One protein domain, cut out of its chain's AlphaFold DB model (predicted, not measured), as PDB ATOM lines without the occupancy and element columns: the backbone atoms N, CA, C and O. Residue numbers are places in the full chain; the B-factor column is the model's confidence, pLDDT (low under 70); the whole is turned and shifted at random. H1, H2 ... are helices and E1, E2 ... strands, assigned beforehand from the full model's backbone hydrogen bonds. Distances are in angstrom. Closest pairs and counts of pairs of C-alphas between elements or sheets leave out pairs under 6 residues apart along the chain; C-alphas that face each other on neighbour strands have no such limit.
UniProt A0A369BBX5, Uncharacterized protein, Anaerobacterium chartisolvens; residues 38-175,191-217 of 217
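What this domain is: This is residues 38 to 175 and 191 to 217 of the 217 residues of an uncharacterized protein of Anaerobacterium chartisolvens (UniProt A0A369BBX5). A long rod of twisted strands is made of two parts set end to end: a four-stranded sheet, E1 E7 E8 E4, with the short helix H1 packed on it, and a sandwich, two sheets face to face, in which the antiparallel pair E3 and E5 covers part of the five-stranded sheet E2 E6 E9 E10 E11. The chain passes between the two parts almost without a break where E3 runs on into E4 and E6 runs on into E7. The printed part has 165 residues, with one named helix and eleven named strands in the order E1 E2 E3 E4 H1 E5 E6 E7 E8 E9 E10 E11, and its class is mostly strand. The three sheets, in the orders E2 E6 E9 E10 E11, E1 E7 E8 E4, and E3 E5, are antiparallel throughout. The whole is loose, with a radius of gyration of the C-alphas of 21.4 A, and spans 76 by 26 by 25 A.

How they stand to each other: Begin at Phe 38, where E1, residues 38 to 51, is an edge strand of a strongly twisted sheet; it bends by 72 degrees at residue 47. Its antiparallel neighbour is E7, residues 133 to 144; look for N 38 and O 143, 3.0 A apart, and N 45 and O 137, 2.8 A. E7 forms a hairpin with E8, residues 147 to 160, where N 140 and O 153 are 2.8 A apart; E8 bends by 76 degrees at residue 150. Beyond E8 the other edge strand is E4, residues 84 to 87, with N 86 and O 156 at 2.9 A. H1, residues 93 to 100, is on this sheet, and its closest C-alphas to E1 are those of Ile 96 and Val 41, 6.7 A apart; in H1 every O i to N i+4 pair is within hydrogen-bond range. Now go back along the chain to E2, residues 58 to 62, which follows E1 after a short link of 6 residues and is an edge strand of the second sheet, also strongly twisted. Beside it is E6, residues 123 to 130, with N 60 and O 127 at 2.9 A; then E9, residues 164 to 172, with N 126 and O 168 at 2.8 A from E6 to E9. Next come E10, residues 193 to 203, with N 167 and O 199 at 2.8 A from E9 to E10, and the edge strand E11, residues 209 to 216, in a hairpin with E10, with N 198 and O 215 at 2.8 A. Facing this sheet are E3, residues 74 to 82, and E5, residues 107 to 115, antiparallel neighbours with N 77 and O 112 at 3.1 A; the facing parts are 9.4 A centre to centre, and the strands of the two sheets stand at 38 degrees. E3 runs on into E4 at 50 degrees, and E6 into E7 at 9 degrees. E5 and E11 are only just apart, at 8.2 A.

Where its parts are: Find C-alpha 38 at (-18.052, -30.244, 17.275); from there E1 runs 30.4 A from first to last C-alpha. E3 runs 26.6 A, E5 26.2 A and E6 23.8 A. E7 covers 34.4 A, ending at C-alpha 144, (-13.066, -31.587, 21.444), and E8 comes back over 35.5 A. E9 runs 26.2 A, E10 29.1 A, and E11 19.7 A to C-alpha 216 at (-36.347, 19.555, 2.866). E2, E4 and H1 are shorter.

The domain as a whole: The C-alphas farthest apart are those of Gly 145 and Ser 175, 75.9 A. Residues 176 to 190 are not printed, and C-alphas 175 and 191 are 10.0 A apart across this cut, in the link E9 to E10. Of the links that are printed whole, E2 to E3 is long, with 11 residues. The mean pLDDT of the printed part is 93.7; residues 173 to 175 and 191 to 192 are under 70.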
ATOM      1  N   PHE A  38     -16.757 -30.833  17.625       93.88
ATOM      2  CA  PHE A  38     -18.052 -30.244  17.275       93.88
ATOM      3  C   PHE A  38     -18.169 -28.808  17.792       93.88
ATOM      4  O   PHE A  38     -17.539 -28.437  18.777       93.88
ATOM      5  N   TYR A  39     -18.992 -27.994  17.133       95.62
ATOM      6  CA  TYR A  39     -19.327 -26.651  17.605       95.62
ATOM      7  C   TYR A  39     -20.630 -26.660  18.406       95.62
ATOM      8  O   TYR A  39     -21.559 -27.392  18.065       95.62
ATOM      9  N   LYS A  40     -20.703 -25.804  19.426       95.81
ATOM     10  CA  LYS A  40     -21.925 -25.471  20.175       95.81
ATOM     11  C   LYS A  40     -22.133 -23.968  20.218       95.81
ATOM     12  O   LYS A  40     -21.181 -23.207  20.024       95.81
ATOM     13  N   VAL A  41     -23.362 -23.542  20.480       97.19
ATOM     14  CA  VAL A  41     -23.661 -22.142  20.785       97.19
ATOM     15  C   VAL A  41     -23.086 -21.807  22.160       97.19
ATOM     16  O   VAL A  41     -23.473 -22.401  23.159       97.19
ATOM     17  N   GLU A  42     -22.163 -20.850  22.193       96.94
ATOM     18  CA  GLU A  42     -21.540 -20.356  23.426       96.94
ATOM     19  C   GLU A  42     -22.336 -19.183  24.001       96.94
ATOM     20  O   GLU A  42     -22.660 -19.133  25.184       96.94
ATOM     21  N   SER A  43     -22.684 -18.218  23.149       97.31
ATOM     22  CA  SER A  43     -23.459 -17.052  23.562       97.31
ATOM     23  C   SER A  43     -24.280 -16.479  22.419       97.31
ATOM     24  O   SER A  43     -23.945 -16.619  21.238       97.31
ATOM     25  N   VAL A  44     -25.365 -15.805  22.793       98.12
ATOM     26  CA  VAL A  44     -26.209 -15.041  21.879       98.12
ATOM     27  C   VAL A  44     -26.347 -13.628  22.415       98.12
ATOM     28  O   VAL A  44     -26.944 -13.412  23.467       98.12
ATOM     29  N   ASP A  45     -25.833 -12.672  21.656       97.62
ATOM     30  CA  ASP A  45     -26.092 -11.255  21.861       97.62
ATOM     31  C   ASP A  45     -27.347 -10.874  21.068       97.62
ATOM     32  O   ASP A  45     -27.315 -10.696  19.842       97.62
ATOM     33  N   LYS A  46     -28.492 -10.870  21.761       94.38
ATOM     34  CA  LYS A  46     -29.785 -10.519  21.170       94.38
ATOM     35  C   LYS A  46     -29.902  -9.008  21.045       94.38
ATOM     36  O   LYS A  46     -29.665  -8.289  22.009       94.38
ATOM     37  N   ASN A  47     -30.405  -8.549  19.901       92.00
ATOM     38  CA  ASN A  47     -30.519  -7.122  19.576       92.00
ATOM     39  C   ASN A  47     -29.159  -6.408  19.508       92.00
ATOM     40  O   ASN A  47     -29.048  -5.240  19.872       92.00
ATOM     41  N   TYR A  48     -28.135  -7.113  19.019       94.62
ATOM     42  CA  TYR A  48     -26.799  -6.571  18.784       94.62
ATOM     43  C   TYR A  48     -26.841  -5.267  17.969       94.62
ATOM     44  O   TYR A  48     -26.136  -4.308  18.273       94.62
ATOM     45  N   THR A  49     -27.673  -5.219  16.923       95.81
ATOM     46  CA  THR A  49     -27.918  -4.000  16.140       95.81
ATOM     47  C   THR A  49     -29.194  -4.125  15.306       95.81
ATOM     48  O   THR A  49     -29.838  -5.174  15.293       95.81
ATOM     49  N   THR A  50     -29.537  -3.084  14.554       94.56
ATOM     50  CA  THR A  50     -30.533  -3.131  13.483       94.56
ATOM     51  C   THR A  50     -29.867  -2.918  12.125       94.56
ATOM     52  O   THR A  50     -28.789  -2.334  12.011       94.56
ATOM     53  N   SER A  51     -30.467  -3.443  11.059       94.81
ATOM     54  CA  SER A  51     -29.906  -3.315   9.711       94.81
ATOM     55  C   SER A  51     -30.978  -3.440   8.638       94.81
ATOM     56  O   SER A  51     -31.928  -4.204   8.781       94.81
ATOM     57  N   ASN A  52     -30.790  -2.750   7.512       94.69
ATOM     58  CA  ASN A  52     -31.574  -2.984   6.296       94.69
ATOM     59  C   ASN A  52     -31.046  -4.167   5.464       94.69
ATOM     60  O   ASN A  52     -31.662  -4.541   4.466       94.69
ATOM     61  N   ASN A  53     -29.900  -4.741   5.849       93.38
ATOM     62  CA  ASN A  53     -29.211  -5.819   5.142       93.38
ATOM     63  C   ASN A  53     -29.059  -5.553   3.627       93.38
ATOM     64  O   ASN A  53     -29.311  -6.429   2.801       93.38
ATOM     65  N   GLY A  54     -28.734  -4.308   3.255       93.06
ATOM     66  CA  GLY A  54     -28.568  -3.893   1.859       93.06
ATOM     67  C   GLY A  54     -29.873  -3.724   1.069       93.06
ATOM     68  O   GLY A  54     -29.820  -3.520  -0.141       93.06
ATOM     69  N   SER A  55     -31.044  -3.795   1.714       96.00
ATOM     70  CA  SER A  55     -32.332  -3.571   1.047       96.00
ATOM     71  C   SER A  55     -32.440  -2.140   0.518       96.00
ATOM     72  O   SER A  55     -32.335  -1.175   1.279       96.00
ATOM     73  N   SER A  56     -32.734  -2.011  -0.776       97.12
ATOM     74  CA  SER A  56     -33.120  -0.745  -1.399       97.12
ATOM     75  C   SER A  56     -34.542  -0.334  -1.004       97.12
ATOM     76  O   SER A  56     -35.320  -1.138  -0.482       97.12
ATOM     77  N   TRP A  57     -34.861   0.940  -1.247       97.62
ATOM     78  CA  TRP A  57     -36.221   1.464  -1.165       97.62
ATOM     79  C   TRP A  57     -37.060   0.951  -2.337       97.62
ATOM     80  O   TRP A  57     -36.659   1.071  -3.493       97.62
ATOM     81  N   GLU A  58     -38.229   0.405  -2.032       97.81
ATOM     82  CA  GLU A  58     -39.210  -0.101  -2.986       97.81
ATOM     83  C   GLU A  58     -40.441   0.806  -2.967       97.81
ATOM     84  O   GLU A  58     -40.971   1.089  -1.892       97.81
ATOM     85  N   PHE A  59     -40.892   1.256  -4.139       97.62
ATOM     86  CA  PHE A  59     -42.107   2.058  -4.283       97.62
ATOM     87  C   PHE A  59     -43.349   1.252  -3.888       97.62
ATOM     88  O   PHE A  59     -43.472   0.083  -4.255       97.62
ATOM     89  N   LYS A  60     -44.267   1.875  -3.144       97.50
ATOM     90  CA  LYS A  60     -45.490   1.226  -2.646       97.50
ATOM     91  C   LYS A  60     -46.763   1.980  -2.978       97.50
ATOM     92  O   LYS A  60     -47.788   1.349  -3.210       97.50
ATOM     93  N   TYR A  61     -46.712   3.306  -2.974       97.31
ATOM     94  CA  TYR A  61     -47.905   4.130  -3.109       97.31
ATOM     95  C   TYR A  61     -47.565   5.491  -3.701       97.31
ATOM     96  O   TYR A  61     -46.510   6.054  -3.406       97.31
ATOM     97  N   GLN A  62     -48.494   6.031  -4.483       96.62
ATOM     98  CA  GLN A  62     -48.504   7.424  -4.898       96.62
ATOM     99  C   GLN A  62     -49.909   7.986  -4.707       96.62
ATOM    100  O   GLN A  62     -50.881   7.403  -5.191       96.62
ATOM    101  N   GLY A  63     -49.972   9.116  -4.014       95.12
ATOM    102  CA  GLY A  63     -51.177   9.897  -3.810       95.12
ATOM    103  C   GLY A  63     -51.583  10.718  -5.019       95.12
ATOM    104  O   GLY A  63     -50.810  10.904  -5.966       95.12
ATOM    105  N   TYR A  64     -52.794  11.258  -4.951       92.88
ATOM    106  CA  TYR A  64     -53.238  12.300  -5.867       92.88
ATOM    107  C   TYR A  64     -52.819  13.678  -5.340       92.88
ATOM    108  O   TYR A  64     -52.707  13.852  -4.126       92.88
ATOM    109  N   PRO A  65     -52.595  14.669  -6.222       94.06
ATOM    110  CA  PRO A  65     -52.435  16.055  -5.801       94.06
ATOM    111  C   PRO A  65     -53.623  16.507  -4.955       94.06
ATOM    112  O   PRO A  65     -54.771  16.358  -5.378       94.06
ATOM    113  N   ALA A  66     -53.336  17.074  -3.786       94.19
ATOM    114  CA  ALA A  66     -54.348  17.572  -2.870       94.19
ATOM    115  C   ALA A  66     -55.208  18.652  -3.542       94.19
ATOM    116  O   ALA A  66     -54.685  19.608  -4.133       94.19
ATOM    117  N   GLY A  67     -56.528  18.518  -3.435       92.44
ATOM    118  CA  GLY A  67     -57.484  19.481  -3.985       92.44
ATOM    119  C   GLY A  67     -57.505  20.792  -3.199       92.44
ATOM    120  O   GLY A  67     -57.683  21.868  -3.776       92.44
ATOM    121  N   ALA A  68     -57.267  20.703  -1.894       92.25
ATOM    122  CA  ALA A  68     -57.178  21.810  -0.960       92.25
ATOM    123  C   ALA A  68     -56.045  21.608   0.060       92.25
ATOM    124  O   ALA A  68     -55.623  20.494   0.367       92.25
ATOM    125  N   THR A  69     -55.572  22.717   0.627       94.44
ATOM    126  CA  THR A  69     -54.603  22.688   1.728       94.44
ATOM    127  C   THR A  69     -55.204  22.018   2.964       94.44
ATOM    128  O   THR A  69     -56.318  22.343   3.374       94.44
ATOM    129  N   GLY A  70     -54.433  21.138   3.600       95.31
ATOM    130  CA  GLY A  70     -54.827  20.418   4.812       95.31
ATOM    131  C   GLY A  70     -55.318  18.993   4.566       95.31
ATOM    132  O   GLY A  70     -55.537  18.269   5.536       95.31
ATOM    133  N   GLU A  71     -55.464  18.573   3.306       96.81
ATOM    134  CA  GLU A  71     -55.762  17.180   2.966       96.81
ATOM    135  C   GLU A  71     -54.637  16.242   3.429       96.81
ATOM    136  O   GLU A  71     -53.469  16.628   3.525       96.81
ATOM    137  N   ILE A  72     -55.008  15.007   3.769       97.31
ATOM    138  CA  ILE A  72     -54.104  13.973   4.275       97.31
ATOM    139  C   ILE A  72     -54.374  12.693   3.501       97.31
ATOM    140  O   ILE A  72     -55.526  12.279   3.364       97.31
ATOM    141  N   ASP A  73     -53.302  12.028   3.093       96.62
ATOM    142  CA  ASP A  73     -53.367  10.727   2.448       96.62
ATOM    143  C   ASP A  73     -53.223   9.587   3.456       96.62
ATOM    144  O   ASP A  73     -52.411   9.635   4.387       96.62
ATOM    145  N   SER A  74     -54.000   8.522   3.238       96.50
ATOM    146  CA  SER A  74     -53.878   7.260   3.968       96.50
ATOM    147  C   SER A  74     -53.134   6.240   3.118       96.50
ATOM    148  O   SER A  74     -53.620   5.784   2.086       96.50
ATOM    149  N   ILE A  75     -51.946   5.860   3.571       95.81
ATOM    150  CA  ILE A  75     -51.070   4.922   2.880       95.81
ATOM    151  C   ILE A  75     -51.233   3.570   3.551       95.81
ATOM    152  O   ILE A  75     -50.961   3.450   4.747       95.81
ATOM    153  N   SER A  76     -51.644   2.554   2.792       95.56
ATOM    154  CA  SER A  76     -51.733   1.179   3.290       95.56
ATOM    155  C   SER A  76     -51.192   0.171   2.284       95.56
ATOM    156  O   SER A  76     -51.523   0.235   1.102       95.56
ATOM    157  N   PHE A  77     -50.357  -0.759   2.747       96.19
ATOM    158  CA  PHE A  77     -49.818  -1.847   1.929       96.19
ATOM    159  C   PHE A  77     -49.331  -3.012   2.798       96.19
ATOM    160  O   PHE A  77     -49.144  -2.878   4.009       96.19
ATOM    161  N   GLU A  78     -49.085  -4.154   2.160       96.25
ATOM    162  CA  GLU A  78     -48.489  -5.325   2.798       96.25
ATOM    163  C   GLU A  78     -47.047  -5.541   2.334       96.25
ATOM    164  O   GLU A  78     -46.678  -5.265   1.187       96.25
ATOM    165  N   GLN A  79     -46.217  -6.069   3.228       95.50
ATOM    166  CA  GLN A  79     -44.864  -6.493   2.894       95.50
ATOM    167  C   GLN A  79     -44.504  -7.766   3.649       95.50
ATOM    168  O   GLN A  79     -44.763  -7.886   4.843       95.50
ATOM    169  N   SER A  80     -43.858  -8.707   2.966       95.81
ATOM    170  CA  SER A  80     -43.408  -9.963   3.562       95.81
ATOM    171  C   SER A  80     -41.946 -10.241   3.246       95.81
ATOM    172  O   SER A  80     -41.505 -10.090   2.103       95.81
ATOM    173  N   TYR A  81     -41.183 -10.682   4.242       97.44
ATOM    174  CA  TYR A  81     -39.821 -11.178   4.043       97.44
ATOM    175  C   TYR A  81     -39.403 -12.140   5.151       97.44
ATOM    176  O   TYR A  81     -39.988 -12.175   6.232       97.44
ATOM    177  N   SER A  82     -38.408 -12.972   4.846       97.56
ATOM    178  CA  SER A  82     -37.955 -14.026   5.746       97.56
ATOM    179  C   SER A  82     -36.921 -13.555   6.755       97.56
ATOM    180  O   SER A  82     -36.090 -12.698   6.453       97.56
ATOM    181  N   HIS A  83     -36.898 -14.218   7.911       97.50
ATOM    182  CA  HIS A  83     -35.702 -14.257   8.745       97.50
ATOM    183  C   HIS A  83     -34.539 -14.841   7.930       97.50
ATOM    184  O   HIS A  83     -34.716 -15.831   7.212       97.50
ATOM    185  N   THR A  84     -33.352 -14.259   8.040       97.25
ATOM    186  CA  THR A  84     -32.156 -14.717   7.318       97.25
ATOM    187  C   THR A  84     -30.960 -14.801   8.256       97.25
ATOM    188  O   THR A  84     -31.066 -14.483   9.439       97.25
ATOM    189  N   PHE A  85     -29.822 -15.256   7.751       97.19
ATOM    190  CA  PHE A  85     -28.560 -15.228   8.472       97.19
ATOM    191  C   PHE A  85     -27.409 -14.831   7.548       97.19
ATOM    192  O   PHE A  85     -27.529 -14.891   6.323       97.19
ATOM    193  N   SER A  86     -26.284 -14.445   8.140       96.81
ATOM    194  CA  SER A  86     -24.995 -14.298   7.460       96.81
ATOM    195  C   SER A  86     -23.867 -14.843   8.340       96.81
ATOM    196  O   SER A  86     -24.059 -15.084   9.533       96.81
ATOM    197  N   GLY A  87     -22.685 -15.061   7.762       95.00
ATOM    198  CA  GLY A  87     -21.556 -15.690   8.455       95.00
ATOM    199  C   GLY A  87     -21.578 -17.216   8.363       95.00
ATOM    200  O   GLY A  87     -22.153 -17.784   7.432       95.00
ATOM    201  N   THR A  88     -20.930 -17.880   9.318       94.56
ATOM    202  CA  THR A  88     -20.672 -19.324   9.260       94.56
ATOM    203  C   THR A  88     -21.544 -20.068  10.260       94.56
ATOM    204  O   THR A  88     -21.434 -19.854  11.466       94.56
ATOM    205  N   ILE A  89     -22.371 -20.989   9.766       93.06
ATOM    206  CA  ILE A  89     -23.078 -21.967  10.597       93.06
ATOM    207  C   ILE A  89     -22.145 -23.160  10.810       93.06
ATOM    208  O   ILE A  89     -21.909 -23.936   9.886       93.06
ATOM    209  N   SER A  90     -21.593 -23.280  12.014       94.19
ATOM    210  CA  SER A  90     -20.712 -24.382  12.418       94.19
ATOM    211  C   SER A  90     -21.369 -25.290  13.458       94.19
ATOM    212  O   SER A  90     -21.187 -26.504  13.409       94.19
ATOM    213  N   ALA A  91     -22.145 -24.717  14.379       93.94
ATOM    214  CA  ALA A  91     -23.054 -25.440  15.260       93.94
ATOM    215  C   ALA A  91     -24.317 -25.868  14.496       93.94
ATOM    216  O   ALA A  91     -24.576 -25.423  13.372       93.94
ATOM    217  N   SER A  92     -25.127 -26.734  15.108       94.81
ATOM    218  CA  SER A  92     -26.360 -27.186  14.465       94.81
ATOM    219  C   SER A  92     -27.321 -26.013  14.236       94.81
ATOM    220  O   SER A  92     -27.556 -25.185  15.119       94.81
ATOM    221  N   ARG A  93     -27.918 -25.940  13.040       95.12
ATOM    222  CA  ARG A  93     -28.873 -24.871  12.706       95.12
ATOM    223  C   ARG A  93     -30.053 -24.828  13.677       95.12
ATOM    224  O   ARG A  93     -30.484 -23.745  14.048       95.12
ATOM    225  N   SER A  94     -30.544 -25.988  14.112       95.62
ATOM    226  CA  SER A  94     -31.630 -26.092  15.089       95.62
ATOM    227  C   SER A  94     -31.274 -25.480  16.443       95.62
ATOM    228  O   SER A  94     -32.111 -24.819  17.042       95.62
ATOM    229  N   GLU A  95     -30.041 -25.662  16.922       95.81
ATOM    230  CA  GLU A  95     -29.571 -25.076  18.184       95.81
ATOM    231  C   GLU A  95     -29.443 -23.552  18.079       95.81
ATOM    232  O   GLU A  95     -29.848 -22.825  18.989       95.81
ATOM    233  N   ILE A  96     -28.956 -23.057  16.937       97.00
ATOM    234  CA  ILE A  96     -28.882 -21.620  16.646       97.00
ATOM    235  C   ILE A  96     -30.289 -21.008  16.596       97.00
ATOM    236  O   ILE A  96     -30.556 -20.035  17.296       97.00
ATOM    237  N   GLU A  97     -31.202 -21.584  15.810       97.25
ATOM    238  CA  GLU A  97     -32.587 -21.102  15.685       97.25
ATOM    239  C   GLU A  97     -33.334 -21.159  17.028       97.25
ATOM    240  O   GLU A  97     -34.047 -20.214  17.372       97.25
ATOM    241  N   ALA A  98     -33.113 -22.204  17.834       96.19
ATOM    242  CA  ALA A  98     -33.667 -22.306  19.185       96.19
ATOM    243  C   ALA A  98     -33.138 -21.203  20.114       96.19
ATOM    244  O   ALA A  98     -33.911 -20.597  20.855       96.19
ATOM    245  N   SER A  99     -31.840 -20.897  20.045       96.19
ATOM    246  CA  SER A  99     -31.225 -19.847  20.868       96.19
ATOM    247  C   SER A  99     -31.705 -18.447  20.464       96.19
ATOM    248  O   SER A  99     -31.914 -17.567  21.308       96.19
ATOM    249  N   LEU A 100     -31.938 -18.241  19.166       96.44
ATOM    250  CA  LEU A 100     -32.469 -16.995  18.613       96.44
ATOM    251  C   LEU A 100     -33.960 -16.812  18.927       96.44
ATOM    252  O   LEU A 100     -34.366 -15.717  19.319       96.44
ATOM    253  N   GLY A 101     -34.748 -17.884  18.855       96.50
ATOM    254  CA  GLY A 101     -36.202 -17.863  19.041       96.50
ATOM    255  C   GLY A 101     -36.990 -17.690  17.739       96.50
ATOM    256  O   GLY A 101     -38.180 -17.393  17.782       96.50
ATOM    257  N   TYR A 102     -36.347 -17.866  16.583       95.62
ATOM    258  CA  TYR A 102     -36.985 -17.850  15.268       95.62
ATOM    259  C   TYR A 102     -36.222 -18.744  14.288       95.62
ATOM    260  O   TYR A 102     -35.021 -18.969  14.434       95.62
ATOM    261  N   SER A 103     -36.919 -19.225  13.258       97.38
ATOM    262  CA  SER A 103     -36.321 -20.068  12.220       97.38
ATOM    263  C   SER A 103     -35.961 -19.273  10.975       97.38
ATOM    264  O   SER A 103     -36.773 -18.506  10.451       97.38
ATOM    265  N   PHE A 104     -34.766 -19.509  10.437       96.19
ATOM    266  CA  PHE A 104     -34.346 -18.890   9.188       96.19
ATOM    267  C   PHE A 104     -35.184 -19.423   8.019       96.19
ATOM    268  O   PHE A 104     -35.538 -20.602   7.962       96.19
ATOM    269  N   GLY A 105     -35.492 -18.557   7.058       94.31
ATOM    270  CA  GLY A 105     -36.340 -18.867   5.906       94.31
ATOM    271  C   GLY A 105     -37.841 -18.731   6.172       94.31
ATOM    272  O   GLY A 105     -38.596 -18.561   5.214       94.31
ATOM    273  N   LYS A 106     -38.291 -18.714   7.436       95.06
ATOM    274  CA  LYS A 106     -39.695 -18.413   7.758       95.06
ATOM    275  C   LYS A 106     -40.011 -16.965   7.398       95.06
ATOM    276  O   LYS A 106     -39.276 -16.061   7.785       95.06
ATOM    277  N   GLN A 107     -41.082 -16.779   6.630       94.56
ATOM    278  CA  GLN A 107     -41.582 -15.467   6.232       94.56
ATOM    279  C   GLN A 107     -42.409 -14.847   7.354       94.56
ATOM    280  O   GLN A 107     -43.170 -15.543   8.027       94.56
ATOM    281  N   LYS A 108     -42.274 -13.533   7.506       95.94
ATOM    282  CA  LYS A 108     -43.132 -12.703   8.343       95.94
ATOM    283  C   LYS A 108     -43.794 -11.661   7.454       95.94
ATOM    284  O   LYS A 108     -43.113 -11.036   6.640       95.94
ATOM    285  N   SER A 109     -45.105 -11.520   7.602       96.44
ATOM    286  CA  SER A 109     -45.916 -10.555   6.862       96.44
ATOM    287  C   SER A 109     -46.278  -9.383   7.762       96.44
ATOM    288  O   SER A 109     -46.568  -9.562   8.945       96.44
ATOM    289  N   PHE A 110     -46.263  -8.191   7.185       95.12
ATOM    290  CA  PHE A 110     -46.545  -6.932   7.851       95.12
ATOM    291  C   PHE A 110     -47.658  -6.216   7.093       95.12
ATOM    292  O   PHE A 110     -47.549  -6.031   5.882       95.12
ATOM    293  N   SER A 111     -48.698  -5.807   7.818       95.31
ATOM    294  CA  SER A 111     -49.720  -4.887   7.323       95.31
ATOM    295  C   SER A 111     -49.378  -3.493   7.827       95.31
ATOM    296  O   SER A 111     -49.237  -3.289   9.034       95.31
ATOM    297  N   ILE A 112     -49.208  -2.550   6.911       94.50
ATOM    298  CA  ILE A 112     -48.706  -1.211   7.207       94.50
ATOM    299  C   ILE A 112     -49.791  -0.201   6.885       94.50
ATOM    300  O   ILE A 112     -50.332  -0.220   5.785       94.50
ATOM    301  N   THR A 113     -50.040   0.709   7.827       94.31
ATOM    302  CA  THR A 113     -50.853   1.908   7.618       94.31
ATOM    303  C   THR A 113     -50.117   3.121   8.183       94.31
ATOM    304  O   THR A 113     -49.628   3.088   9.318       94.31
ATOM    305  N   LYS A 114     -50.025   4.194   7.395       94.50
ATOM    306  CA  LYS A 114     -49.425   5.476   7.788       94.50
ATOM    307  C   LYS A 114     -50.165   6.619   7.101       94.50
ATOM    308  O   LYS A 114     -50.496   6.529   5.926       94.50
ATOM    309  N   TYR A 115     -50.387   7.702   7.832       96.38
ATOM    310  CA  TYR A 115     -50.918   8.941   7.270       96.38
ATOM    311  C   TYR A 115     -49.779   9.877   6.869       96.38
ATOM    312  O   TYR A 115     -48.744   9.911   7.551       96.38
ATOM    313  N   SER A 116     -49.960  10.629   5.788       96.75
ATOM    314  CA  SER A 116     -49.074  11.744   5.448       96.75
ATOM    315  C   SER A 116     -49.200  12.876   6.475       96.75
ATOM    316  O   SER A 116     -50.130  12.897   7.289       96.75
ATOM    317  N   ARG A 117     -48.297  13.860   6.429       95.81
ATOM    318  CA  ARG A 117     -48.623  15.180   6.991       95.81
ATOM    319  C   ARG A 117     -49.726  15.856   6.168       95.81
ATOM    320  O   ARG A 117     -50.058  15.402   5.071       95.81
ATOM    321  N   ALA A 118     -50.254  16.956   6.696       96.94
ATOM    322  CA  ALA A 118     -51.116  17.850   5.935       96.94
ATOM    323  C   ALA A 118     -50.397  18.318   4.658       96.94
ATOM    324  O   ALA A 118     -49.249  18.780   4.715       96.94
ATOM    325  N   LEU A 119     -51.075  18.173   3.526       95.81
ATOM    326  CA  LEU A 119     -50.578  18.532   2.205       95.81
ATOM    327  C   LEU A 119     -50.972  19.969   1.859       95.81
ATOM    328  O   LEU A 119     -52.045  20.451   2.235       95.81
ATOM    329  N   SER A 120     -50.106  20.662   1.128       94.75
ATOM    330  CA  SER A 120     -50.481  21.913   0.457       94.75
ATOM    331  C   SER A 120     -51.324  21.617  -0.784       94.75
ATOM    332  O   SER A 120     -51.187  20.553  -1.379       94.75
ATOM    333  N   GLN A 121     -52.168  22.555  -1.223       93.19
ATOM    334  CA  GLN A 121     -52.899  22.392  -2.485       93.19
ATOM    335  C   GLN A 121     -51.936  22.085  -3.651       93.19
ATOM    336  O   GLN A 121     -50.953  22.797  -3.858       93.19
ATOM    337  N   GLY A 122     -52.221  21.021  -4.406       91.00
ATOM    338  CA  GLY A 122     -51.383  20.538  -5.510       91.00
ATOM    339  C   GLY A 122     -50.150  19.720  -5.094       91.00
ATOM    340  O   GLY A 122     -49.412  19.257  -5.967       91.00
ATOM    341  N   GLU A 123     -49.916  19.530  -3.793       94.50
ATOM    342  CA  GLU A 123     -48.896  18.625  -3.256       94.50
ATOM    343  C   GLU A 123     -49.432  17.190  -3.176       94.50
ATOM    344  O   GLU A 123     -50.621  16.974  -2.954       94.50
ATOM    345  N   TYR A 124     -48.563  16.200  -3.343       95.56
ATOM    346  CA  TYR A 124     -48.882  14.784  -3.157       95.56
ATOM    347  C   TYR A 124     -47.699  14.040  -2.540       95.56
ATOM    348  O   TYR A 124     -46.575  14.545  -2.484       95.56
ATOM    349  N   VAL A 125     -47.953  12.818  -2.076       97.50
ATOM    350  CA  VAL A 125     -46.963  11.974  -1.402       97.50
ATOM    351  C   VAL A 125     -46.694  10.691  -2.189       97.50
ATOM    352  O   VAL A 125     -47.608  10.059  -2.718       97.50
ATOM    353  N   LYS A 126     -45.430  10.267  -2.241       97.94
ATOM    354  CA  LYS A 126     -45.008   8.924  -2.655       97.94
ATOM    355  C   LYS A 126     -44.478   8.177  -1.441       97.94
ATOM    356  O   LYS A 126     -43.664   8.710  -0.690       97.94
ATOM    357  N   ALA A 127     -44.916   6.938  -1.253       98.06
ATOM    358  CA  ALA A 127     -44.453   6.092  -0.165       98.06
ATOM    359  C   ALA A 127     -43.565   4.966  -0.685       98.06
ATOM    360  O   ALA A 127     -43.874   4.298  -1.677       98.06
ATOM    361  N   TYR A 128     -42.489   4.721   0.050       98.31
ATOM    362  CA  TYR A 128     -41.546   3.645  -0.185       98.31
ATOM    363  C   TYR A 128     -41.332   2.854   1.097       98.31
ATOM    364  O   TYR A 128     -41.482   3.365   2.208       98.31
ATOM    365  N   SER A 129     -40.912   1.609   0.936       97.88
ATOM    366  CA  SER A 129     -40.567   0.725   2.045       97.88
ATOM    367  C   SER A 129     -39.239   0.034   1.793       97.88
ATOM    368  O   SER A 129     -38.872  -0.186   0.637       97.88
ATOM    369  N   ARG A 130     -38.537  -0.369   2.847       97.25
ATOM    370  CA  ARG A 130     -37.405  -1.295   2.726       97.25
ATOM    371  C   ARG A 130     -37.375  -2.265   3.891       97.25
ATOM    372  O   ARG A 130     -37.829  -1.938   4.988       97.25
ATOM    373  N   LYS A 131     -36.812  -3.448   3.652       97.38
ATOM    374  CA  LYS A 131     -36.685  -4.480   4.684       97.38
ATOM    375  C   LYS A 131     -35.832  -3.961   5.833       97.38
ATOM    376  O   LYS A 131     -34.853  -3.244   5.612       97.38
ATOM    377  N   TYR A 132     -36.187  -4.375   7.037       96.44
ATOM    378  CA  TYR A 132     -35.472  -4.024   8.248       96.44
ATOM    379  C   TYR A 132     -35.424  -5.212   9.196       96.44
ATOM    380  O   TYR A 132     -36.365  -6.010   9.276       96.44
ATOM    381  N   TYR A 133     -34.292  -5.350   9.877       96.38
ATOM    382  CA  TYR A 133     -33.985  -6.516  10.682       96.38
ATOM    383  C   TYR A 133     -33.466  -6.118  12.050       96.38
ATOM    384  O   TYR A 133     -32.640  -5.211  12.168       96.38
ATOM    385  N   ASN A 134     -33.894  -6.874  13.054       95.88
ATOM    386  CA  ASN A 134     -33.207  -6.947  14.329       95.88
ATOM    387  C   ASN A 134     -32.106  -8.008  14.219       95.88
ATOM    388  O   ASN A 134     -32.371  -9.165  13.885       95.88
ATOM    389  N   VAL A 135     -30.859  -7.610  14.436       97.88
ATOM    390  CA  VAL A 135     -29.687  -8.460  14.233       97.88
ATOM    391  C   VAL A 135     -29.229  -8.995  15.581       97.88
ATOM    392  O   VAL A 135     -29.003  -8.240  16.520       97.88
ATOM    393  N   SER A 136     -29.062 -10.309  15.668       98.38
ATOM    394  CA  SER A 136     -28.457 -10.980  16.818       98.38
ATOM    395  C   SER A 136     -27.135 -11.610  16.408       98.38
ATOM    396  O   SER A 136     -27.041 -12.208  15.333       98.38
ATOM    397  N   LYS A 137     -26.117 -11.507  17.257       98.25
ATOM    398  CA  LYS A 137     -24.820 -12.149  17.034       98.25
ATOM    399  C   LYS A 137     -24.752 -13.433  17.847       98.25
ATOM    400  O   LYS A 137     -24.917 -13.412  19.061       98.25
ATOM    401  N   VAL A 138     -24.485 -14.548  17.180       98.38
ATOM    402  CA  VAL A 138     -24.316 -15.855  17.821       98.38
ATOM    403  C   VAL A 138     -22.849 -16.246  17.742       98.38
ATOM    404  O   VAL A 138     -22.275 -16.356  16.653       98.38
ATOM    405  N   THR A 139     -22.255 -16.464  18.907       98.31
ATOM    406  CA  THR A 139     -20.895 -16.978  19.051       98.31
ATOM    407  C   THR A 139     -20.966 -18.487  19.216       98.31
ATOM    408  O   THR A 139     -21.696 -18.994  20.067       98.31
ATOM    409  N   GLN A 140     -20.211 -19.209  18.397       97.75
ATOM    410  CA  GLN A 140     -20.137 -20.665  18.408       97.75
ATOM    411  C   GLN A 140     -18.729 -21.072  18.823       97.75
ATOM    412  O   GLN A 140     -17.774 -20.554  18.249       97.75
ATOM    413  N   GLN A 141     -18.585 -21.999  19.765       97.50
ATOM    414  CA  GLN A 141     -17.288 -22.463  20.256       97.50
ATOM    415  C   GLN A 141     -17.039 -23.916  19.863       97.50
ATOM    416  O   GLN A 141     -17.928 -24.762  19.975       97.50
ATOM    417  N   LEU A 142     -15.822 -24.199  19.397       95.88
ATOM    418  CA  LEU A 142     -15.369 -25.556  19.123       95.88
ATOM    419  C   LEU A 142     -15.067 -26.293  20.432       95.88
ATOM    420  O   LEU A 142     -14.332 -25.795  21.290       95.88
ATOM    421  N   TYR A 143     -15.556 -27.521  20.521       93.75
ATOM    422  CA  TYR A 143     -15.240 -28.481  21.566       93.75
ATOM    423  C   TYR A 143     -14.576 -29.708  20.957       93.75
ATOM    424  O   TYR A 143     -14.967 -30.171  19.887       93.75
ATOM    425  N   ASN A 144     -13.594 -30.247  21.671       92.81
ATOM    426  CA  ASN A 144     -13.066 -31.587  21.444       92.81
ATOM    427  C   ASN A 144     -13.556 -32.454  22.609       92.81
ATOM    428  O   ASN A 144     -13.062 -32.347  23.736       92.81
ATOM    429  N   GLY A 145     -14.641 -33.196  22.380       88.44
ATOM    430  CA  GLY A 145     -15.401 -33.814  23.467       88.44
ATOM    431  C   GLY A 145     -16.019 -32.780  24.396       88.44
ATOM    432  O   GLY A 145     -16.859 -31.994  23.977       88.44
ATOM    433  N   TYR A 146     -15.616 -32.779  25.664       85.88
ATOM    434  CA  TYR A 146     -16.113 -31.827  26.665       85.88
ATOM    435  C   TYR A 146     -15.158 -30.655  26.912       85.88
ATOM    436  O   TYR A 146     -15.442 -29.795  27.741       85.88
ATOM    437  N   VAL A 147     -14.034 -30.599  26.191       91.94
ATOM    438  CA  VAL A 147     -13.008 -29.573  26.385       91.94
ATOM    439  C   VAL A 147     -13.187 -28.462  25.362       91.94
ATOM    440  O   VAL A 147     -13.053 -28.683  24.154       91.94
ATOM    441  N   ALA A 148     -13.460 -27.258  25.851       93.19
ATOM    442  CA  ALA A 148     -13.596 -26.068  25.027       93.19
ATOM    443  C   ALA A 148     -12.229 -25.660  24.447       93.19
ATOM    444  O   ALA A 148     -11.244 -25.574  25.177       93.19
ATOM    445  N   GLN A 149     -12.157 -25.414  23.136       94.81
ATOM    446  CA  GLN A 149     -10.881 -25.195  22.431       94.81
ATOM    447  C   GLN A 149     -10.498 -23.714  22.278       94.81
ATOM    448  O   GLN A 149      -9.423 -23.403  21.781       94.81
ATOM    449  N   GLY A 150     -11.387 -22.789  22.647       92.88
ATOM    450  CA  GLY A 150     -11.177 -21.346  22.457       92.88
ATOM    451  C   GLY A 150     -11.168 -20.900  20.986       92.88
ATOM    452  O   GLY A 150     -10.732 -19.795  20.681       92.88
ATOM    453  N   ILE A 151     -11.643 -21.756  20.075       94.94
ATOM    454  CA  ILE A 151     -11.817 -21.455  18.651       94.94
ATOM    455  C   ILE A 151     -13.284 -21.105  18.419       94.94
ATOM    456  O   ILE A 151     -14.166 -21.886  18.786       94.94
ATOM    457  N   TYR A 152     -13.531 -19.949  17.799       96.62
ATOM    458  CA  TYR A 152     -14.871 -19.390  17.647       96.62
ATOM    459  C   TYR A 152     -15.274 -19.186  16.186       96.62
ATOM    460  O   TYR A 152     -14.468 -18.767  15.355       96.62
ATOM    461  N   ALA A 153     -16.554 -19.411  15.903       96.56
ATOM    462  CA  ALA A 153     -17.223 -19.038  14.663       96.56
ATOM    463  C   ALA A 153     -18.415 -18.121  14.966       96.56
ATOM    464  O   ALA A 153     -19.014 -18.190  16.040       96.56
ATOM    465  N   TYR A 154     -18.784 -17.272  14.008       97.19
ATOM    466  CA  TYR A 154     -19.846 -16.283  14.188       97.19
ATOM    467  C   TYR A 154     -20.907 -16.417  13.107       97.19
ATOM    468  O   TYR A 154     -20.593 -16.501  11.916       97.19
ATOM    469  N   VAL A 155     -22.164 -16.375  13.537       97.88
ATOM    470  CA  VAL A 155     -23.323 -16.235  12.658       97.88
ATOM    471  C   VAL A 155     -24.162 -15.061  13.148       97.88
ATOM    472  O   VAL A 155     -24.361 -14.874  14.349       97.88
ATOM    473  N   TYR A 156     -24.628 -14.248  12.210       98.25
ATOM    474  CA  TYR A 156     -25.529 -13.138  12.477       98.25
ATOM    475  C   TYR A 156     -26.924 -13.560  12.050       98.25
ATOM    476  O   TYR A 156     -27.156 -13.819  10.870       98.25
ATOM    477  N   GLY A 157     -27.837 -13.667  13.007       98.00
ATOM    478  CA  GLY A 157     -29.247 -13.912  12.742       98.00
ATOM    479  C   GLY A 157     -29.964 -12.593  12.481       98.00
ATOM    480  O   GLY A 157     -29.843 -11.661  13.272       98.00
ATOM    481  N   TYR A 158     -30.716 -12.522  11.390       98.00
ATOM    482  CA  TYR A 158     -31.512 -11.364  10.998       98.00
ATOM    483  C   TYR A 158     -32.981 -11.703  11.193       98.00
ATOM    484  O   TYR A 158     -33.588 -12.425  10.393       98.00
ATOM    485  N   GLU A 159     -33.563 -11.170  12.258       97.38
ATOM    486  CA  GLU A 159     -34.979 -11.307  12.526       97.38
ATOM    487  C   GLU A 159     -35.769 -10.291  11.701       97.38
ATOM    488  O   GLU A 159     -35.517  -9.092  11.803       97.38
ATOM    489  N   ALA A 160     -36.738 -10.743  10.901       96.75
ATOM    490  CA  ALA A 160     -37.650  -9.835  10.223       96.75
ATOM    491  C   ALA A 160     -38.478  -9.038  11.252       96.75
ATOM    492  O   ALA A 160     -39.232  -9.599  12.055       96.75
ATOM    493  N   ILE A 161     -38.358  -7.714  11.202       94.50
ATOM    494  CA  ILE A 161     -39.159  -6.759  11.984       94.50
ATOM    495  C   ILE A 161     -39.915  -5.833  11.034       94.50
ATOM    496  O   ILE A 161     -39.801  -6.008   9.826       94.50
ATOM    497  N   MET A 162     -40.708  -4.888  11.543       95.19
ATOM    498  CA  MET A 162     -41.449  -3.954  10.688       95.19
ATOM    499  C   MET A 162     -40.494  -3.240   9.709       95.19
ATOM    500  O   MET A 162     -39.433  -2.787  10.148       95.19
ATOM    501  N   PRO A 163     -40.824  -3.140   8.408       96.25
ATOM    502  CA  PRO A 163     -39.998  -2.409   7.454       96.25
ATOM    503  C   PRO A 163     -39.921  -0.924   7.810       96.25
ATOM    504  O   PRO A 163     -40.815  -0.365   8.445       96.25
ATOM    505  N   GLN A 164     -38.861  -0.271   7.344       96.69
ATOM    506  CA  GLN A 164     -38.789   1.187   7.396       96.69
ATOM    507  C   GLN A 164     -39.669   1.776   6.304       96.69
ATOM    508  O   GLN A 164     -39.792   1.190   5.221       96.69
ATOM    509  N   LEU A 165     -40.211   2.961   6.566       97.38
ATOM    510  CA  LEU A 165     -40.984   3.723   5.593       97.38
ATOM    511  C   LEU A 165     -40.254   4.989   5.205       97.38
ATOM    512  O   LEU A 165     -39.565   5.595   6.019       97.38
ATOM    513  N   LYS A 166     -40.462   5.401   3.965       97.75
ATOM    514  CA  LYS A 166     -40.072   6.714   3.484       97.75
ATOM    515  C   LYS A 166     -41.256   7.354   2.783       97.75
ATOM    516  O   LYS A 166     -41.827   6.741   1.883       97.75
ATOM    517  N   LEU A 167     -41.595   8.569   3.190       98.19
ATOM    518  CA  LEU A 167     -42.565   9.420   2.519       98.19
ATOM    519  C   LEU A 167     -41.803  10.535   1.813       98.19
ATOM    520  O   LEU A 167     -41.005  11.229   2.434       98.19
ATOM    521  N   GLU A 168     -42.020  10.683   0.516       98.00
ATOM    522  CA  GLU A 168     -41.470  11.772  -0.283       98.00
ATOM    523  C   GLU A 168     -42.621  12.651  -0.762       98.00
ATOM    524  O   GLU A 168     -43.575  12.154  -1.360       98.00
ATOM    525  N   TYR A 169     -42.527  13.947  -0.495       97.19
ATOM    526  CA  TYR A 169     -43.541  14.932  -0.845       97.19
ATOM    527  C   TYR A 169     -43.114  15.683  -2.094       97.19
ATOM    528  O   TYR A 169     -41.937  16.017  -2.265       97.19
ATOM    529  N   TYR A 170     -44.078  15.926  -2.971       95.56
ATOM    530  CA  TYR A 170     -43.856  16.524  -4.273       95.56
ATOM    531  C   TYR A 170     -44.909  17.575  -4.569       95.56
ATOM    532  O   TYR A 170     -46.089  17.376  -4.289       95.56
ATOM    533  N   THR A 171     -44.496  18.657  -5.216       91.12
ATOM    534  CA  THR A 171     -45.408  19.638  -5.801       91.12
ATOM    535  C   THR A 171     -45.389  19.520  -7.317       91.12
ATOM    536  O   THR A 171     -44.340  19.329  -7.939       91.12
ATOM    537  N   SER A 172     -46.572  19.616  -7.926       76.75
ATOM    538  CA  SER A 172     -46.679  19.740  -9.377       76.75
ATOM    539  C   SER A 172     -46.536  21.206  -9.783       76.75
ATOM    540  O   SER A 172     -47.274  22.075  -9.306       76.75
ATOM    541  N   SER A 173     -45.612  21.477 -10.707       59.56
ATOM    542  CA  SER A 173     -45.334  22.813 -11.255       59.56
ATOM    543  C   SER A 173     -46.546  23.490 -11.917       59.56
ATOM    544  O   SER A 173     -46.517  24.689 -12.169       59.56
ATOM    545  N   SER A 174     -47.648  22.767 -12.149       52.38
ATOM    546  CA  SER A 174     -48.906  23.322 -12.669       52.38
ATOM    547  C   SER A 174     -49.604  24.310 -11.722       52.38
ATOM    548  O   SER A 174     -50.549  24.974 -12.140       52.38
ATOM    549  N   SER A 175     -49.148  24.426 -10.468       46.16
ATOM    550  CA  SER A 175     -49.709  25.350  -9.463       46.16
ATOM    551  C   SER A 175     -48.834  26.585  -9.199       46.16
ATOM    552  O   SER A 175     -49.229  27.465  -8.435       46.16
ATOM    553  N   PRO A 191     -45.438  17.665 -16.431       57.38
ATOM    554  CA  PRO A 191     -45.205  18.679 -15.416       57.38
ATOM    555  C   PRO A 191     -44.022  18.240 -14.552       57.38
ATOM    556  O   PRO A 191     -44.036  17.133 -14.018       57.38
ATOM    557  N   GLU A 192     -42.990  19.082 -14.456       69.62
ATOM    558  CA  GLU A 192     -41.823  18.769 -13.635       69.62
ATOM    559  C   GLU A 192     -42.282  18.603 -12.183       69.62
ATOM    560  O   GLU A 192     -42.843  19.521 -11.576       69.62
ATOM    561  N   GLU A 193     -42.099  17.396 -11.654       84.31
ATOM    562  CA  GLU A 193     -42.368  17.071 -10.261       84.31
ATOM    563  C   GLU A 193     -41.178  17.546  -9.425       84.31
ATOM    564  O   GLU A 193     -40.055  17.060  -9.597       84.31
ATOM    565  N   ARG A 194     -41.403  18.477  -8.496       89.06
ATOM    566  CA  ARG A 194     -40.357  18.917  -7.569       89.06
ATOM    567  C   ARG A 194     -40.566  18.259  -6.217       89.06
ATOM    568  O   ARG A 194     -41.580  18.490  -5.566       89.06
ATOM    569  N   LYS A 195     -39.576  17.485  -5.770       93.38
ATOM    570  CA  LYS A 195     -39.528  16.985  -4.394       93.38
ATOM    571  C   LYS A 195     -39.334  18.160  -3.437       93.38
ATOM    572  O   LYS A 195     -38.443  18.974  -3.662       93.38
ATOM    573  N   THR A 196     -40.157  18.240  -2.402       93.44
ATOM    574  CA  THR A 196     -40.128  19.308  -1.389       93.44
ATOM    575  C   THR A 196     -39.629  18.800  -0.047       93.44
ATOM    576  O   THR A 196     -38.908  19.509   0.652       93.44
ATOM    577  N   GLU A 197     -39.966  17.560   0.304       95.81
ATOM    578  CA  GLU A 197     -39.628  16.979   1.598       95.81
ATOM    579  C   GLU A 197     -39.483  15.455   1.523       95.81
ATOM    580  O   GLU A 197     -40.077  14.781   0.680       95.81
ATOM    581  N   GLU A 198     -38.671  14.904   2.415       97.00
ATOM    582  CA  GLU A 198     -38.536  13.480   2.687       97.00
ATOM    583  C   GLU A 198     -38.645  13.236   4.190       97.00
ATOM    584  O   GLU A 198     -37.949  13.881   4.970       97.00
ATOM    585  N   GLU A 199     -39.455  12.257   4.578       97.81
ATOM    586  CA  GLU A 199     -39.584  11.768   5.947       97.81
ATOM    587  C   GLU A 199     -39.280  10.269   5.985       97.81
ATOM    588  O   GLU A 199     -39.879   9.487   5.242       97.81
ATOM    589  N   VAL A 200     -38.385   9.839   6.874       97.00
ATOM    590  CA  VAL A 200     -38.069   8.418   7.081       97.00
ATOM    591  C   VAL A 200     -38.545   7.981   8.455       97.00
ATOM    592  O   VAL A 200     -38.264   8.640   9.455       97.00
ATOM    593  N   TYR A 201     -39.229   6.841   8.509       96.44
ATOM    594  CA  TYR A 201     -39.828   6.305   9.721       96.44
ATOM    595  C   TYR A 201     -39.325   4.899  10.055       96.44
ATOM    596  O   TYR A 201     -39.143   4.049   9.177       96.44
ATOM    597  N   GLU A 202     -39.183   4.642  11.351       93.94
ATOM    598  CA  GLU A 202     -38.990   3.313  11.941       93.94
ATOM    599  C   GLU A 202     -40.100   3.034  12.950       93.94
ATOM    600  O   GLU A 202     -40.654   3.961  13.534       93.94
ATOM    601  N   LEU A 203     -40.439   1.766  13.169       86.19
ATOM    602  CA  LEU A 203     -41.363   1.404  14.237       86.19
ATOM    603  C   LEU A 203     -40.582   1.217  15.540       86.19
ATOM    604  O   LEU A 203     -39.607   0.464  15.571       86.19
ATOM    605  N   ASP A 204     -41.010   1.867  16.616       82.88
ATOM    606  CA  ASP A 204     -40.444   1.606  17.935       82.88
ATOM    607  C   ASP A 204     -40.911   0.257  18.510       82.88
ATOM    608  O   ASP A 204     -41.790  -0.433  17.987       82.88
ATOM    609  N   LYS A 205     -40.329  -0.105  19.657       74.12
ATOM    610  CA  LYS A 205     -40.673  -1.321  20.407       74.12
ATOM    611  C   LYS A 205     -42.126  -1.382  20.902       74.12
ATOM    612  O   LYS A 205     -42.551  -2.435  21.366       74.12
ATOM    613  N   TYR A 206     -42.863  -0.274  20.857       78.88
ATOM    614  CA  TYR A 206     -44.268  -0.184  21.255       78.88
ATOM    615  C   TYR A 206     -45.219  -0.228  20.055       78.88
ATOM    616  O   TYR A 206     -46.433  -0.199  20.241       78.88
ATOM    617  N   GLY A 207     -44.686  -0.323  18.835       77.38
ATOM    618  CA  GLY A 207     -45.485  -0.362  17.621       77.38
ATOM    619  C   GLY A 207     -45.856   1.014  17.071       77.38
ATOM    620  O   GLY A 207     -46.751   1.091  16.233       77.38
ATOM    621  N   ASN A 208     -45.197   2.090  17.512       86.25
ATOM    622  CA  ASN A 208     -45.452   3.437  17.001       86.25
ATOM    623  C   ASN A 208     -44.428   3.825  15.936       86.25
ATOM    624  O   ASN A 208     -43.233   3.568  16.086       86.25
ATOM    625  N   TRP A 209     -44.887   4.505  14.886       89.31
ATOM    626  CA  TRP A 209     -43.997   5.117  13.905       89.31
ATOM    627  C   TRP A 209     -43.238   6.286  14.530       89.31
ATOM    628  O   TRP A 209     -43.838   7.263  14.972       89.31
ATOM    629  N   GLN A 210     -41.917   6.193  14.510       93.81
ATOM    630  CA  GLN A 210     -40.987   7.232  14.914       93.81
ATOM    631  C   GLN A 210     -40.351   7.840  13.675       93.81
ATOM    632  O   GLN A 210     -39.815   7.127  12.826       93.81
ATOM    633  N   LEU A 211     -40.414   9.163  13.577       94.56
ATOM    634  CA  LEU A 211     -39.727   9.922  12.543       94.56
ATOM    635  C   LEU A 211     -38.235   9.974  12.883       94.56
ATOM    636  O   LEU A 211     -37.850  10.556  13.894       94.56
ATOM    637  N   ILE A 212     -37.405   9.341  12.057       94.94
ATOM    638  CA  ILE A 212     -35.957   9.242  12.285       94.94
ATOM    639  C   ILE A 212     -35.148  10.225  11.435       94.94
ATOM    640  O   ILE A 212     -33.993  10.501  11.750       94.94
ATOM    641  N   ASN A 213     -35.729  10.748  10.354       94.50
ATOM    642  CA  ASN A 213     -35.089  11.743   9.501       94.50
ATOM    643  C   ASN A 213     -36.142  12.591   8.780       94.50
ATOM    644  O   ASN A 213     -37.147  12.047   8.322       94.50
ATOM    645  N   VAL A 214     -35.867  13.892   8.662       94.62
ATOM    646  CA  VAL A 214     -36.577  14.817   7.775       94.62
ATOM    647  C   VAL A 214     -35.552  15.576   6.945       94.62
ATOM    648  O   VAL A 214     -34.577  16.091   7.494       94.62
ATOM    649  N   THR A 215     -35.779  15.668   5.637       94.00
ATOM    650  CA  THR A 215     -34.958  16.462   4.714       94.00
ATOM    651  C   THR A 215     -35.856  17.309   3.815       94.00
ATOM    652  O   THR A 215     -36.747  16.763   3.170       94.00
ATOM    653  N   SER A 216     -35.608  18.616   3.731       91.75
ATOM    654  CA  SER A 216     -36.347  19.555   2.866       91.75
ATOM    655  C   SER A 216     -35.480  20.023   1.684       91.75
ATOM    656  O   SER A 216     -34.257  20.099   1.833       91.75
ATOM    657  N   PHE A 217     -36.093  20.328   0.529       86.06
ATOM    658  CA  PHE A 217     -35.413  20.571  -0.762       86.06
ATOM    659  C   PHE A 217     -35.784  21.895  -1.460       86.06
ATOM    660  O   PHE A 217     -36.978  22.263  -1.554       86.06
TER     661      PHE A 217